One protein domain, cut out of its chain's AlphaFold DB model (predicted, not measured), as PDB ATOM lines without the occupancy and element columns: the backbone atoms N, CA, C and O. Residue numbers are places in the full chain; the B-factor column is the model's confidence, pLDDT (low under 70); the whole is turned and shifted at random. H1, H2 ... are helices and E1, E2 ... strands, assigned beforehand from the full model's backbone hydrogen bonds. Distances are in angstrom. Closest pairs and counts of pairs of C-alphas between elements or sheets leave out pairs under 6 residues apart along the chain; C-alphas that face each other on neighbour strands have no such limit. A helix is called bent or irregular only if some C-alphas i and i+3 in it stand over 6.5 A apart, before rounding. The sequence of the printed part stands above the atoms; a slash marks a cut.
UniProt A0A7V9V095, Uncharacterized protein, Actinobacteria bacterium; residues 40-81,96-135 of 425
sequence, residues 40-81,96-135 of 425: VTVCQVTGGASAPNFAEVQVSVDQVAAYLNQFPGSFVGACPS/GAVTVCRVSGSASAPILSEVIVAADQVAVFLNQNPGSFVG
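Overview. This is residues 40 to 81 and 96 to 135 of the 425 residues of an uncharacterized protein of Actinobacteria bacterium (UniProt A0A7V9V095). Two lobes of like build lie side by side, each a two-stranded antiparallel hairpin with a short helix over one face: E1, E2 and H1 make one lobe, E3, E4 and H2 the other. In each lobe the stretch after the helix comes back to pair briefly with the first strand, residues 75 to 76 with E1 and residues 133 to 134 with E3, and these two short stretches lie between the hairpins. The 82 printed residues hold two named helices and four named strands, in the order E1 E2 H1 E3 E4 H2, and the class is mixed, helices and strands. The two sheets, E1 - E2 and E3 - E4, are antiparallel. The whole is compact, with a radius of gyration of the C-alphas of 12.7 A, and rounded, spanning 31 by 31 by 19 A.

Arrangement. E3, residues 97 to 106, and E4, residues 109 to 118, are antiparallel neighbours in a hairpin, with 157 degrees between their directions. N 102 and O 113 are 2.7 A apart, and N 115 and O 100 are 2.8 A apart, both within hydrogen-bond range. H2, residues 119 to 128, comes closest to E3 at the C-alphas of Ala 97 and Ala 119, 5.4 A apart. Residues 100 to 101 of E3 pair antiparallel with residues 133 to 134. In the other hairpin, E1, residues 40 to 46, and E2, residues 53 to 60, are antiparallel at 146 degrees, with N 42 and O 57 within hydrogen-bond range at 2.8 A. Residues 42 to 43 of E1 pair antiparallel with residues 75 to 76. The closest C-alphas of E1 and H1, residues 61 to 70, are those of Val 40 and Val 61, 6.0 A apart. E1 and E2 are each apart from E3, E4 and H2, and H1 is apart from E4 and H2. In H1 and in H2, 4 of 6 O i to N i+4 pairs are within hydrogen-bond range.

Along the chain. E3 and E4 each measure 27.4 A from first to last C-alpha, E2 21.5 A and E1 18.2 A. E1 begins with C-alpha 40 at (220.819, 205.486, 106.299). H1 and H2 each measure 15.0 A, and both are irregular: C-alphas 62 and 65 are 7.3 A apart, and C-alphas 120 and 123 are 7.2 A apart. H2 ends with C-alpha 128 at (240.757, 196.964, 120.192).

Size, cuts and confidence. The two C-alphas farthest apart, those of Ala 51 and Ser 108, are 36.2 A apart. Residues 82 to 95 are not printed, and C-alphas 81 and 96 are 10.3 A apart across this cut, which falls in the link from H1 to E3. Of the links that are printed whole, E2 to H1, E3 to E4 and E4 to H2 are tight, and E1 to E2 is short. The mean pLDDT of the printed part is 85.0, and residues 49, 81 and 108 are under 70.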
ATOM      1  N   VAL A  40     219.875 204.913 105.345       92.06
ATOM      2  CA  VAL A  40     220.819 205.486 106.299       92.06
ATOM      3  C   VAL A  40     222.140 205.705 105.580       92.06
ATOM      4  O   VAL A  40     222.595 204.846 104.825       92.06
ATOM      5  N   THR A  41     222.770 206.850 105.827       92.19
ATOM      6  CA  THR A  41     224.127 207.114 105.336       92.19
ATOM      7  C   THR A  41     225.116 206.319 106.175       92.19
ATOM      8  O   THR A  41     225.139 206.444 107.400       92.19
ATOM      9  N   VAL A  42     225.911 205.481 105.524       93.56
ATOM     10  CA  VAL A  42     226.994 204.710 106.126       93.56
ATOM     11  C   VAL A  42     228.296 205.207 105.521       93.56
ATOM     12  O   VAL A  42     228.436 205.240 104.301       93.56
ATOM     13  N   CYS A  43     229.257 205.567 106.363       93.38
ATOM     14  CA  CYS A  43     230.616 205.778 105.915       93.38
ATOM     15  C   CYS A  43     231.307 204.421 105.774       93.38
ATOM     16  O   CYS A  43     231.657 203.770 106.765       93.38
ATOM     17  N   GLN A  44     231.464 203.979 104.531       95.12
ATOM     18  CA  GLN A  44     232.202 202.781 104.181       95.12
ATOM     19  C   GLN A  44     233.701 203.070 104.271       95.12
ATOM     20  O   GLN A  44     234.206 203.967 103.595       95.12
ATOM     21  N   VAL A  45     234.413 202.286 105.077       89.25
ATOM     22  CA  VAL A  45     235.875 202.356 105.173       89.25
ATOM     23  C   VAL A  45     236.464 201.189 104.389       89.25
ATOM     24  O   VAL A  45     236.220 200.026 104.700       89.25
ATOM     25  N   THR A  46     237.223 201.501 103.344       88.44
ATOM     26  CA  THR A  46     237.961 200.534 102.516       88.44
ATOM     27  C   THR A  46     239.453 200.865 102.518       88.44
ATOM     28  O   THR A  46     239.853 201.904 103.024       88.44
ATOM     29  N   GLY A  47     240.302 199.991 101.978       87.50
ATOM     30  CA  GLY A  47     241.757 200.198 101.976       87.50
ATOM     31  C   GLY A  47     242.466 199.643 103.217       87.50
ATOM     32  O   GLY A  47     241.848 199.102 104.130       87.50
ATOM     33  N   GLY A  48     243.799 199.694 103.202       80.44
ATOM     34  CA  GLY A  48     244.637 199.212 104.305       80.44
ATOM     35  C   GLY A  48     244.808 200.261 105.405       80.44
ATOM     36  O   GLY A  48     244.553 201.439 105.181       80.44
ATOM     37  N   ALA A  49     245.318 199.855 106.574       68.38
ATOM     38  CA  ALA A  49     245.548 200.759 107.712       68.38
ATOM     39  C   ALA A  49     246.384 202.008 107.350       68.38
ATOM     40  O   ALA A  49     246.158 203.084 107.885       68.38
ATOM     41  N   SER A  50     247.309 201.881 106.395       71.31
ATOM     42  CA  SER A  50     248.165 202.981 105.929       71.31
ATOM     43  C   SER A  50     247.478 203.960 104.965       71.31
ATOM     44  O   SER A  50     248.029 205.023 104.700       71.31
ATOM     45  N   ALA A  51     246.326 203.595 104.394       77.19
ATOM     46  CA  ALA A  51     245.602 204.398 103.409       77.19
ATOM     47  C   ALA A  51     244.102 204.031 103.401       77.19
ATOM     48  O   ALA A  51     243.634 203.376 102.460       77.19
ATOM     49  N   PRO A  52     243.348 204.401 104.454       80.25
ATOM     50  CA  PRO A  52     241.910 204.202 104.474       80.25
ATOM     51  C   PRO A  52     241.231 205.129 103.458       80.25
ATOM     52  O   PRO A  52     241.550 206.313 103.350       80.25
ATOM     53  N   ASN A  53     240.275 204.582 102.722       87.31
ATOM     54  CA  ASN A  53     239.397 205.279 101.799       87.31
ATOM     55  C   ASN A  53     237.985 205.299 102.390       87.31
ATOM     56  O   ASN A  53     237.435 204.253 102.740       87.31
ATOM     57  N   PHE A  54     237.423 206.498 102.503       90.19
ATOM     58  CA  PHE A  54     236.118 206.756 103.087       90.19
ATOM     59  C   PHE A  54     235.129 207.089 101.970       90.19
ATOM     60  O   PHE A  54     235.326 208.057 101.238       90.19
ATOM     61  N   ALA A  55     234.062 206.304 101.849       92.06
ATOM     62  CA  ALA A  55     233.000 206.533 100.878       92.06
ATOM     63  C   ALA A  55     231.639 206.554 101.576       92.06
ATOM     64  O   ALA A  55     231.310 205.642 102.330       92.06
ATOM     65  N   GLU A  56     230.832 207.581 101.323       94.44
ATOM     66  CA  GLU A  56     229.459 207.611 101.821       94.44
ATOM     67  C   GLU A  56     228.565 206.735 100.946       94.44
ATOM     68  O   GLU A  56     228.477 206.920  99.731       94.44
ATOM     69  N   VAL A  57     227.879 205.784 101.575       94.94
ATOM     70  CA  VAL A  57     226.964 204.856 100.914       94.94
ATOM     71  C   VAL A  57     225.601 204.936 101.589       94.94
ATOM     72  O   VAL A  57     225.488 204.866 102.811       94.94
ATOM     73  N   GLN A  58     224.543 205.084 100.793       94.94
ATOM     74  CA  GLN A  58     223.171 204.973 101.285       94.94
ATOM     75  C   GLN A  58     222.797 203.496 101.375       94.94
ATOM     76  O   GLN A  58     222.754 202.798 100.363       94.94
ATOM     77  N   VAL A  59     222.515 203.022 102.583       94.25
ATOM     78  CA  VAL A  59     222.138 201.631 102.845       94.25
ATOM     79  C   VAL A  59     220.711 201.610 103.373       94.25
ATOM     80  O   VAL A  59     220.361 202.406 104.243       94.25
ATOM     81  N   SER A  60     219.866 200.718 102.855       92.69
ATOM     82  CA  SER A  60     218.522 200.518 103.414       92.69
ATOM     83  C   SER A  60     218.622 200.164 104.900       92.69
ATOM     84  O   SER A  60     219.483 199.361 105.263       92.69
ATOM     85  N   VAL A  61     217.750 200.717 105.755       88.06
ATOM     86  CA  VAL A  61     217.748 200.449 107.212       88.06
ATOM     87  C   VAL A  61     217.796 198.943 107.507       88.06
ATOM     88  O   VAL A  61     218.566 198.509 108.364       88.06
ATOM     89  N   ASP A  62     217.057 198.140 106.737       90.19
ATOM     90  CA  ASP A  62     216.983 196.681 106.896       90.19
ATOM     91  C   ASP A  62     218.294 195.957 106.521       90.19
ATOM     92  O   ASP A  62     218.528 194.818 106.923       90.19
ATOM     93  N   GLN A  63     219.170 196.614 105.759       93.50
ATOM     94  CA  GLN A  63     220.445 196.074 105.283       93.50
ATOM     95  C   GLN A  63     221.656 196.606 106.056       93.50
ATOM     96  O   GLN A  63     222.743 196.051 105.899       93.50
ATOM     97  N   VAL A  64     221.500 197.624 106.916       90.88
ATOM     98  CA  VAL A  64     222.624 198.254 107.637       90.88
ATOM     99  C   VAL A  64     223.433 197.225 108.428       90.88
ATOM    100  O   VAL A  64     224.657 197.221 108.351       90.88
ATOM    101  N   ALA A  65     222.777 196.306 109.140       84.38
ATOM    102  CA  ALA A  65     223.479 195.295 109.933       84.38
ATOM    103  C   ALA A  65     224.305 194.330 109.060       84.38
ATOM    104  O   ALA A  65     225.463 194.053 109.368       84.38
ATOM    105  N   ALA A  66     223.733 193.844 107.953       90.31
ATOM    106  CA  ALA A  66     224.445 192.979 107.012       90.31
ATOM    107  C   ALA A  66     225.613 193.720 106.343       90.31
ATOM    108  O   ALA A  66     226.702 193.167 106.207       90.31
ATOM    109  N   TYR A  67     225.403 194.992 106.005       92.38
ATOM    110  CA  TYR A  67     226.403 195.850 105.387       92.38
ATOM    111  C   TYR A  67     227.596 196.118 106.318       92.38
ATOM    112  O   TYR A  67     228.745 195.945 105.917       92.38
ATOM    113  N   LEU A  68     227.347 196.463 107.587       88.56
ATOM    114  CA  LEU A  68     228.411 196.677 108.578       88.56
ATOM    115  C   LEU A  68     229.203 195.393 108.873       88.56
ATOM    116  O   LEU A  68     230.406 195.460 109.109       88.56
ATOM    117  N   ASN A  69     228.557 194.226 108.809       85.31
ATOM    118  CA  ASN A  69     229.244 192.939 108.939       85.31
ATOM    119  C   ASN A  69     230.116 192.606 107.718       85.31
ATOM    120  O   ASN A  69     231.144 191.950 107.863       85.31
ATOM    121  N   GLN A  70     229.716 193.044 106.521       93.56
ATOM    122  CA  GLN A  70     230.481 192.833 105.292       93.56
ATOM    123  C   GLN A  70     231.720 193.741 105.208       93.56
ATOM    124  O   GLN A  70     232.736 193.329 104.648       93.56
ATOM    125  N   PHE A  71     231.653 194.953 105.770       89.31
ATOM    126  CA  PHE A  71     232.725 195.951 105.712       89.31
ATOM    127  C   PHE A  71     233.206 196.355 107.118       89.31
ATOM    128  O   PHE A  71     232.834 197.429 107.608       89.31
ATOM    129  N   PRO A  72     234.044 195.529 107.776       78.69
ATOM    130  CA  PRO A  72     234.542 195.818 109.117       78.69
ATOM    131  C   PRO A  72     235.320 197.141 109.143       78.69
ATOM    132  O   PRO A  72     236.223 197.360 108.340       78.69
ATOM    133  N   GLY A  73     234.954 198.026 110.073       80.44
ATOM    134  CA  GLY A  73     235.490 199.389 110.178       80.44
ATOM    135  C   GLY A  73     234.581 200.475 109.592       80.44
ATOM    136  O   GLY A  73     234.794 201.649 109.887       80.44
ATOM    137  N   SER A  74     233.547 200.104 108.831       87.00
ATOM    138  CA  SER A  74     232.494 201.032 108.389       87.00
ATOM    139  C   SER A  74     231.563 201.405 109.545       87.00
ATOM    140  O   SER A  74     231.402 200.633 110.492       87.00
ATOM    141  N   PHE A  75     230.931 202.576 109.483       88.44
ATOM    142  CA  PHE A  75     230.037 203.060 110.540       88.44
ATOM    143  C   PHE A  75     228.882 203.897 109.984       88.44
ATOM    144  O   PHE A  75     228.970 204.478 108.909       88.44
ATOM    145  N   VAL A  76     227.778 203.959 110.727       87.56
ATOM    146  CA  VAL A  76     226.620 204.793 110.379       87.56
ATOM    147  C   VAL A  76     226.953 206.266 110.626       87.56
ATOM    148  O   VAL A  76     227.339 206.626 111.736       87.56
ATOM    149  N   GLY A  77     226.772 207.114 109.615       85.69
ATOM    150  CA  GLY A  77     227.057 208.547 109.669       85.69
ATOM    151  C   GLY A  77     227.770 209.065 108.421       85.69
ATOM    152  O   GLY A  77     228.086 208.305 107.506       85.69
ATOM    153  N   ALA A  78     228.006 210.377 108.399       84.62
ATOM    154  CA  ALA A  78     228.789 211.028 107.356       84.62
ATOM    155  C   ALA A  78     230.266 210.620 107.448       84.62
ATOM    156  O   ALA A  78     230.795 210.410 108.547       84.62
ATOM    157  N   CYS A  79     230.939 210.532 106.304       86.44
ATOM    158  CA  CYS A  79     232.378 210.328 106.296       86.44
ATOM    159  C   CYS A  79     233.100 211.596 106.758       86.44
ATOM    160  O   CYS A  79     232.643 212.705 106.468       86.44
ATOM    161  N   PRO A  80     234.243 211.474 107.459       78.69
ATOM    162  CA  PRO A  80     235.077 212.629 107.735       78.69
ATOM    163  C   PRO A  80     235.495 213.231 106.392       78.69
ATOM    164  O   PRO A  80     236.227 212.607 105.622       78.69
ATOM    165  N   SER A  81     235.007 214.431 106.085       69.19
ATOM    166  CA  SER A  81     235.473 215.168 104.922       69.19
ATOM    167  C   SER A  81     236.927 215.541 105.183       69.19
ATOM    168  O   SER A  81     237.242 216.384 106.022       69.19
ATOM    169  N   GLY A  96     245.596 213.326 109.469       70.06
ATOM    170  CA  GLY A  96     244.317 213.727 110.046       70.06
ATOM    171  C   GLY A  96     244.118 213.073 111.405       70.06
ATOM    172  O   GLY A  96     244.420 211.896 111.572       70.06
ATOM    173  N   ALA A  97     243.594 213.814 112.375       75.62
ATOM    174  CA  ALA A  97     243.116 213.244 113.626       75.62
ATOM    175  C   ALA A  97     241.590 213.095 113.548       75.62
ATOM    176  O   ALA A  97     240.897 213.998 113.085       75.62
ATOM    177  N   VAL A  98     241.072 211.947 113.969       79.62
ATOM    178  CA  VAL A  98     239.660 211.579 113.909       79.62
ATOM    179  C   VAL A  98     239.133 211.452 115.329       79.62
ATOM    180  O   VAL A  98     239.692 210.732 116.157       79.62
ATOM    181  N   THR A  99     238.039 212.144 115.614       83.56
ATOM    182  CA  THR A  99     237.308 211.983 116.867       83.56
ATOM    183  C   THR A  99     236.598 210.631 116.886       83.56
ATOM    184  O   THR A  99     235.840 210.309 115.973       83.56
ATOM    185  N   VAL A 100     236.806 209.855 117.943       89.81
ATOM    186  CA  VAL A 100     236.184 208.552 118.187       89.81
ATOM    187  C   VAL A 100     235.504 208.579 119.550       89.81
ATOM    188  O   VAL A 100     236.131 208.889 120.564       89.81
ATOM    189  N   CYS A 101     234.231 208.200 119.606       91.62
ATOM    190  CA  CYS A 101     233.571 207.910 120.862       91.62
ATOM    191  C   CYS A 101     233.949 206.501 121.319       91.62
ATOM    192  O   CYS A 101     233.455 205.490 120.813       91.62
ATOM    193  N   ARG A 102     234.845 206.432 122.302       94.50
ATOM    194  CA  ARG A 102     235.207 205.195 122.977       94.50
ATOM    195  C   ARG A 102     234.116 204.814 123.965       94.50
ATOM    196  O   ARG A 102     233.843 205.558 124.911       94.50
ATOM    197  N   VAL A 103     233.563 203.620 123.780       89.88
ATOM    198  CA  VAL A 103     232.636 203.002 124.728       89.88
ATOM    199  C   VAL A 103     233.426 202.062 125.631       89.88
ATOM    200  O   VAL A 103     234.135 201.174 125.169       89.88
ATOM    201  N   SER A 104     233.335 202.282 126.937       88.25
ATOM    202  CA  SER A 104     233.932 201.428 127.967       88.25
ATOM    203  C   SER A 104     232.917 201.145 129.078       88.25
ATOM    204  O   SER A 104     231.792 201.632 129.024       88.25
ATOM    205  N   GLY A 105     233.272 200.350 130.086       82.12
ATOM    206  CA  GLY A 105     232.340 199.969 131.155       82.12
ATOM    207  C   GLY A 105     231.474 198.757 130.800       82.12
ATOM    208  O   GLY A 105     231.770 198.012 129.867       82.12
ATOM    209  N   SER A 106     230.434 198.503 131.594       80.50
ATOM    210  CA  SER A 106     229.537 197.360 131.388       80.50
ATOM    211  C   SER A 106     228.386 197.717 130.449       80.50
ATOM    212  O   SER A 106     227.998 198.878 130.338       80.50
ATOM    213  N   ALA A 107     227.739 196.705 129.863       70.44
ATOM    214  CA  ALA A 107     226.513 196.898 129.078       70.44
ATOM    215  C   ALA A 107     225.391 197.614 129.866       70.44
ATOM    216  O   ALA A 107     224.531 198.265 129.283       70.44
ATOM    217  N   SER A 108     225.405 197.511 131.199       69.19
ATOM    218  CA  SER A 108     224.456 198.168 132.106       69.19
ATOM    219  C   SER A 108     224.844 199.597 132.512       69.19
ATOM    220  O   SER A 108     224.012 200.303 133.080       69.19
ATOM    221  N   ALA A 109     226.083 200.016 132.252       72.94
ATOM    222  CA  ALA A 109     226.609 201.335 132.589       72.94
ATOM    223  C   ALA A 109     227.751 201.713 131.622       72.94
ATOM    224  O   ALA A 109     228.920 201.724 132.026       72.94
ATOM    225  N   PRO A 110     227.436 201.989 130.341       80.44
ATOM    226  CA  PRO A 110     228.448 202.378 129.375       80.44
ATOM    227  C   PRO A 110     229.018 203.754 129.730       80.44
ATOM    228  O   PRO A 110     228.296 204.707 130.022       80.44
ATOM    229  N   ILE A 111     230.338 203.847 129.687       85.38
ATOM    230  CA  ILE A 111     231.119 205.063 129.844       85.38
ATOM    231  C   ILE A 111     231.524 205.504 128.445       85.38
ATOM    232  O   ILE A 111     232.306 204.829 127.772       85.38
ATOM    233  N   LEU A 112     230.982 206.642 128.023       90.94
ATOM    234  CA  LEU A 112     231.318 207.286 126.761       90.94
ATOM    235  C   LEU A 112     232.455 208.282 126.998       90.94
ATOM    236  O   LEU A 112     232.368 209.141 127.882       90.94
ATOM    237  N   SER A 113     233.527 208.149 126.226       89.44
ATOM    238  CA  SER A 113     234.682 209.047 126.265       89.44
ATOM    239  C   SER A 113     235.112 209.400 124.853       89.44
ATOM    240  O   SER A 113     235.318 208.514 124.032       89.44
ATOM    241  N   GLU A 114     235.248 210.688 124.580       91.50
ATOM    242  CA  GLU A 114     235.715 211.180 123.290       91.50
ATOM    243  C   GLU A 114     237.245 211.105 123.243       91.50
ATOM    244  O   GLU A 114     237.931 211.559 124.162       91.50
ATOM    245  N   VAL A 115     237.780 210.467 122.205       90.69
ATOM    246  CA  VAL A 115     239.211 210.226 122.012       90.69
ATOM    247  C   VAL A 115     239.583 210.678 120.611       90.69
ATOM    248  O   VAL A 115     238.923 210.311 119.646       90.69
ATOM    249  N   ILE A 116     240.652 211.455 120.485       86.62
ATOM    250  CA  ILE A 116     241.201 211.833 119.185       86.62
ATOM    251  C   ILE A 116     242.240 210.777 118.798       86.62
ATOM    252  O   ILE A 116     243.208 210.562 119.526       86.62
ATOM    253  N   VAL A 117     242.026 210.103 117.671       86.12
ATOM    254  CA  VAL A 117     242.870 209.014 117.165       86.12
ATOM    255  C   VAL A 117     243.427 209.425 115.807       86.12
ATOM    256  O   VAL A 117     242.698 209.981 114.991       86.12
ATOM    257  N   ALA A 118     244.709 209.182 115.541       79.75
ATOM    258  CA  ALA A 118     245.267 209.417 114.209       79.75
ATOM    259  C   ALA A 118     244.509 208.579 113.160       79.75
ATOM    260  O   ALA A 118     244.139 207.439 113.443       79.75
ATOM    261  N   ALA A 119     244.232 209.141 111.980       75.25
ATOM    262  CA  ALA A 119     243.362 208.540 110.965       75.25
ATOM    263  C   ALA A 119     243.807 207.125 110.551       75.25
ATOM    264  O   ALA A 119     242.967 206.249 110.348       75.25
ATOM    265  N   ASP A 120     245.117 206.886 110.498       76.19
ATOM    266  CA  ASP A 120     245.747 205.591 110.212       76.19
ATOM    267  C   ASP A 120     245.598 204.568 111.359       76.19
ATOM    268  O   ASP A 120     245.665 203.357 111.146       76.19
ATOM    269  N   GLN A 121     245.346 205.036 112.585       83.31
ATOM    270  CA  GLN A 121     245.169 204.210 113.783       83.31
ATOM    271  C   GLN A 121     243.698 203.953 114.140       83.31
ATOM    272  O   GLN A 121     243.423 203.150 115.033       83.31
ATOM    273  N   VAL A 122     242.733 204.583 113.458       80.31
ATOM    274  CA  VAL A 122     241.296 204.444 113.775       80.31
ATOM    275  C   VAL A 122     240.835 202.991 113.673       80.31
ATOM    276  O   VAL A 122     240.187 202.489 114.590       80.31
ATOM    277  N   ALA A 123     241.212 202.280 112.607       72.81
ATOM    278  CA  ALA A 123     240.824 200.880 112.423       72.81
ATOM    279  C   ALA A 123     241.384 199.974 113.535       72.81
ATOM    280  O   ALA A 123     240.675 199.123 114.074       72.81
ATOM    281  N   VAL A 124     242.643 200.193 113.929       81.62
ATOM    282  CA  VAL A 124     243.288 199.464 115.033       81.62
ATOM    283  C   VAL A 124     242.588 199.773 116.357       81.62
ATOM    284  O   VAL A 124     242.279 198.860 117.122       81.62
ATOM    285  N   PHE A 125     242.274 201.046 116.604       86.56
ATOM    286  CA  PHE A 125     241.599 201.494 117.816       86.56
ATOM    287  C   PHE A 125     240.194 200.898 117.960       86.56
ATOM    288  O   PHE A 125     239.851 200.411 119.038       86.56
ATOM    289  N   LEU A 126     239.391 200.899 116.890       82.06
ATOM    290  CA  LEU A 126     238.041 200.328 116.895       82.06
ATOM    291  C   LEU A 126     238.072 198.808 117.104       82.06
ATOM    292  O   LEU A 126     237.297 198.292 117.907       82.06
ATOM    293  N   ASN A 127     239.017 198.105 116.470       77.94
ATOM    294  CA  ASN A 127     239.203 196.664 116.673       77.94
ATOM    295  C   ASN A 127     239.584 196.313 118.121       77.94
ATOM    296  O   ASN A 127     239.155 195.287 118.643       77.94
ATOM    297  N   GLN A 128     240.367 197.162 118.791       89.00
ATOM    298  CA  GLN A 128     240.757 196.964 120.192       89.00
ATOM    299  C   GLN A 128     239.677 197.389 121.202       89.00
ATOM    300  O   GLN A 128     239.748 197.002 122.368       89.00
ATOM    301  N   ASN A 129     238.690 198.190 120.790       86.19
ATOM    302  CA  ASN A 129     237.660 198.746 121.669       86.19
ATOM    303  C   ASN A 129     236.254 198.470 121.102       86.19
ATOM    304  O   ASN A 129     235.589 199.402 120.633       86.19
ATOM    305  N   PRO A 130     235.778 197.211 121.157       78.62
ATOM    306  CA  PRO A 130     234.483 196.832 120.600       78.62
ATOM    307  C   PRO A 130     233.345 197.667 121.202       78.62
ATOM    308  O   PRO A 130     233.274 197.870 122.412       78.62
ATOM    309  N   GLY A 131     232.458 198.160 120.336       80.44
ATOM    310  CA  GLY A 131     231.366 199.069 120.699       80.44
ATOM    311  C   GLY A 131     231.712 200.559 120.599       80.44
ATOM    312  O   GLY A 131     230.806 201.381 120.681       80.44
ATOM    313  N   SER A 132     232.983 200.914 120.385       87.12
ATOM    314  CA  SER A 132     233.394 202.288 120.057       87.12
ATOM    315  C   SER A 132     233.052 202.638 118.606       87.12
ATOM    316  O   SER A 132     232.964 201.747 117.763       87.12
ATOM    317  N   PHE A 133     232.874 203.924 118.301       85.62
ATOM    318  CA  PHE A 133     232.524 204.393 116.954       85.62
ATOM    319  C   PHE A 133     233.144 205.757 116.643       85.62
ATOM    320  O   PHE A 133     233.445 206.536 117.544       85.62
ATOM    321  N   VAL A 134     233.340 206.048 115.358       83.06
ATOM    322  CA  VAL A 134     233.850 207.343 114.884       83.06
ATOM    323  C   VAL A 134     232.774 208.418 115.047       83.06
ATOM    324  O   VAL A 134     231.617 208.196 114.699       83.06
ATOM    325  N   GLY A 135     233.159 209.583 115.564       80.00
ATOM    326  CA  GLY A 135     232.276 210.714 115.835       80.00
ATOM    327  C   GLY A 135     232.240 211.116 117.309       80.00
ATOM    328  O   GLY A 135     232.803 210.451 118.180       80.00
TER     329      GLY A 135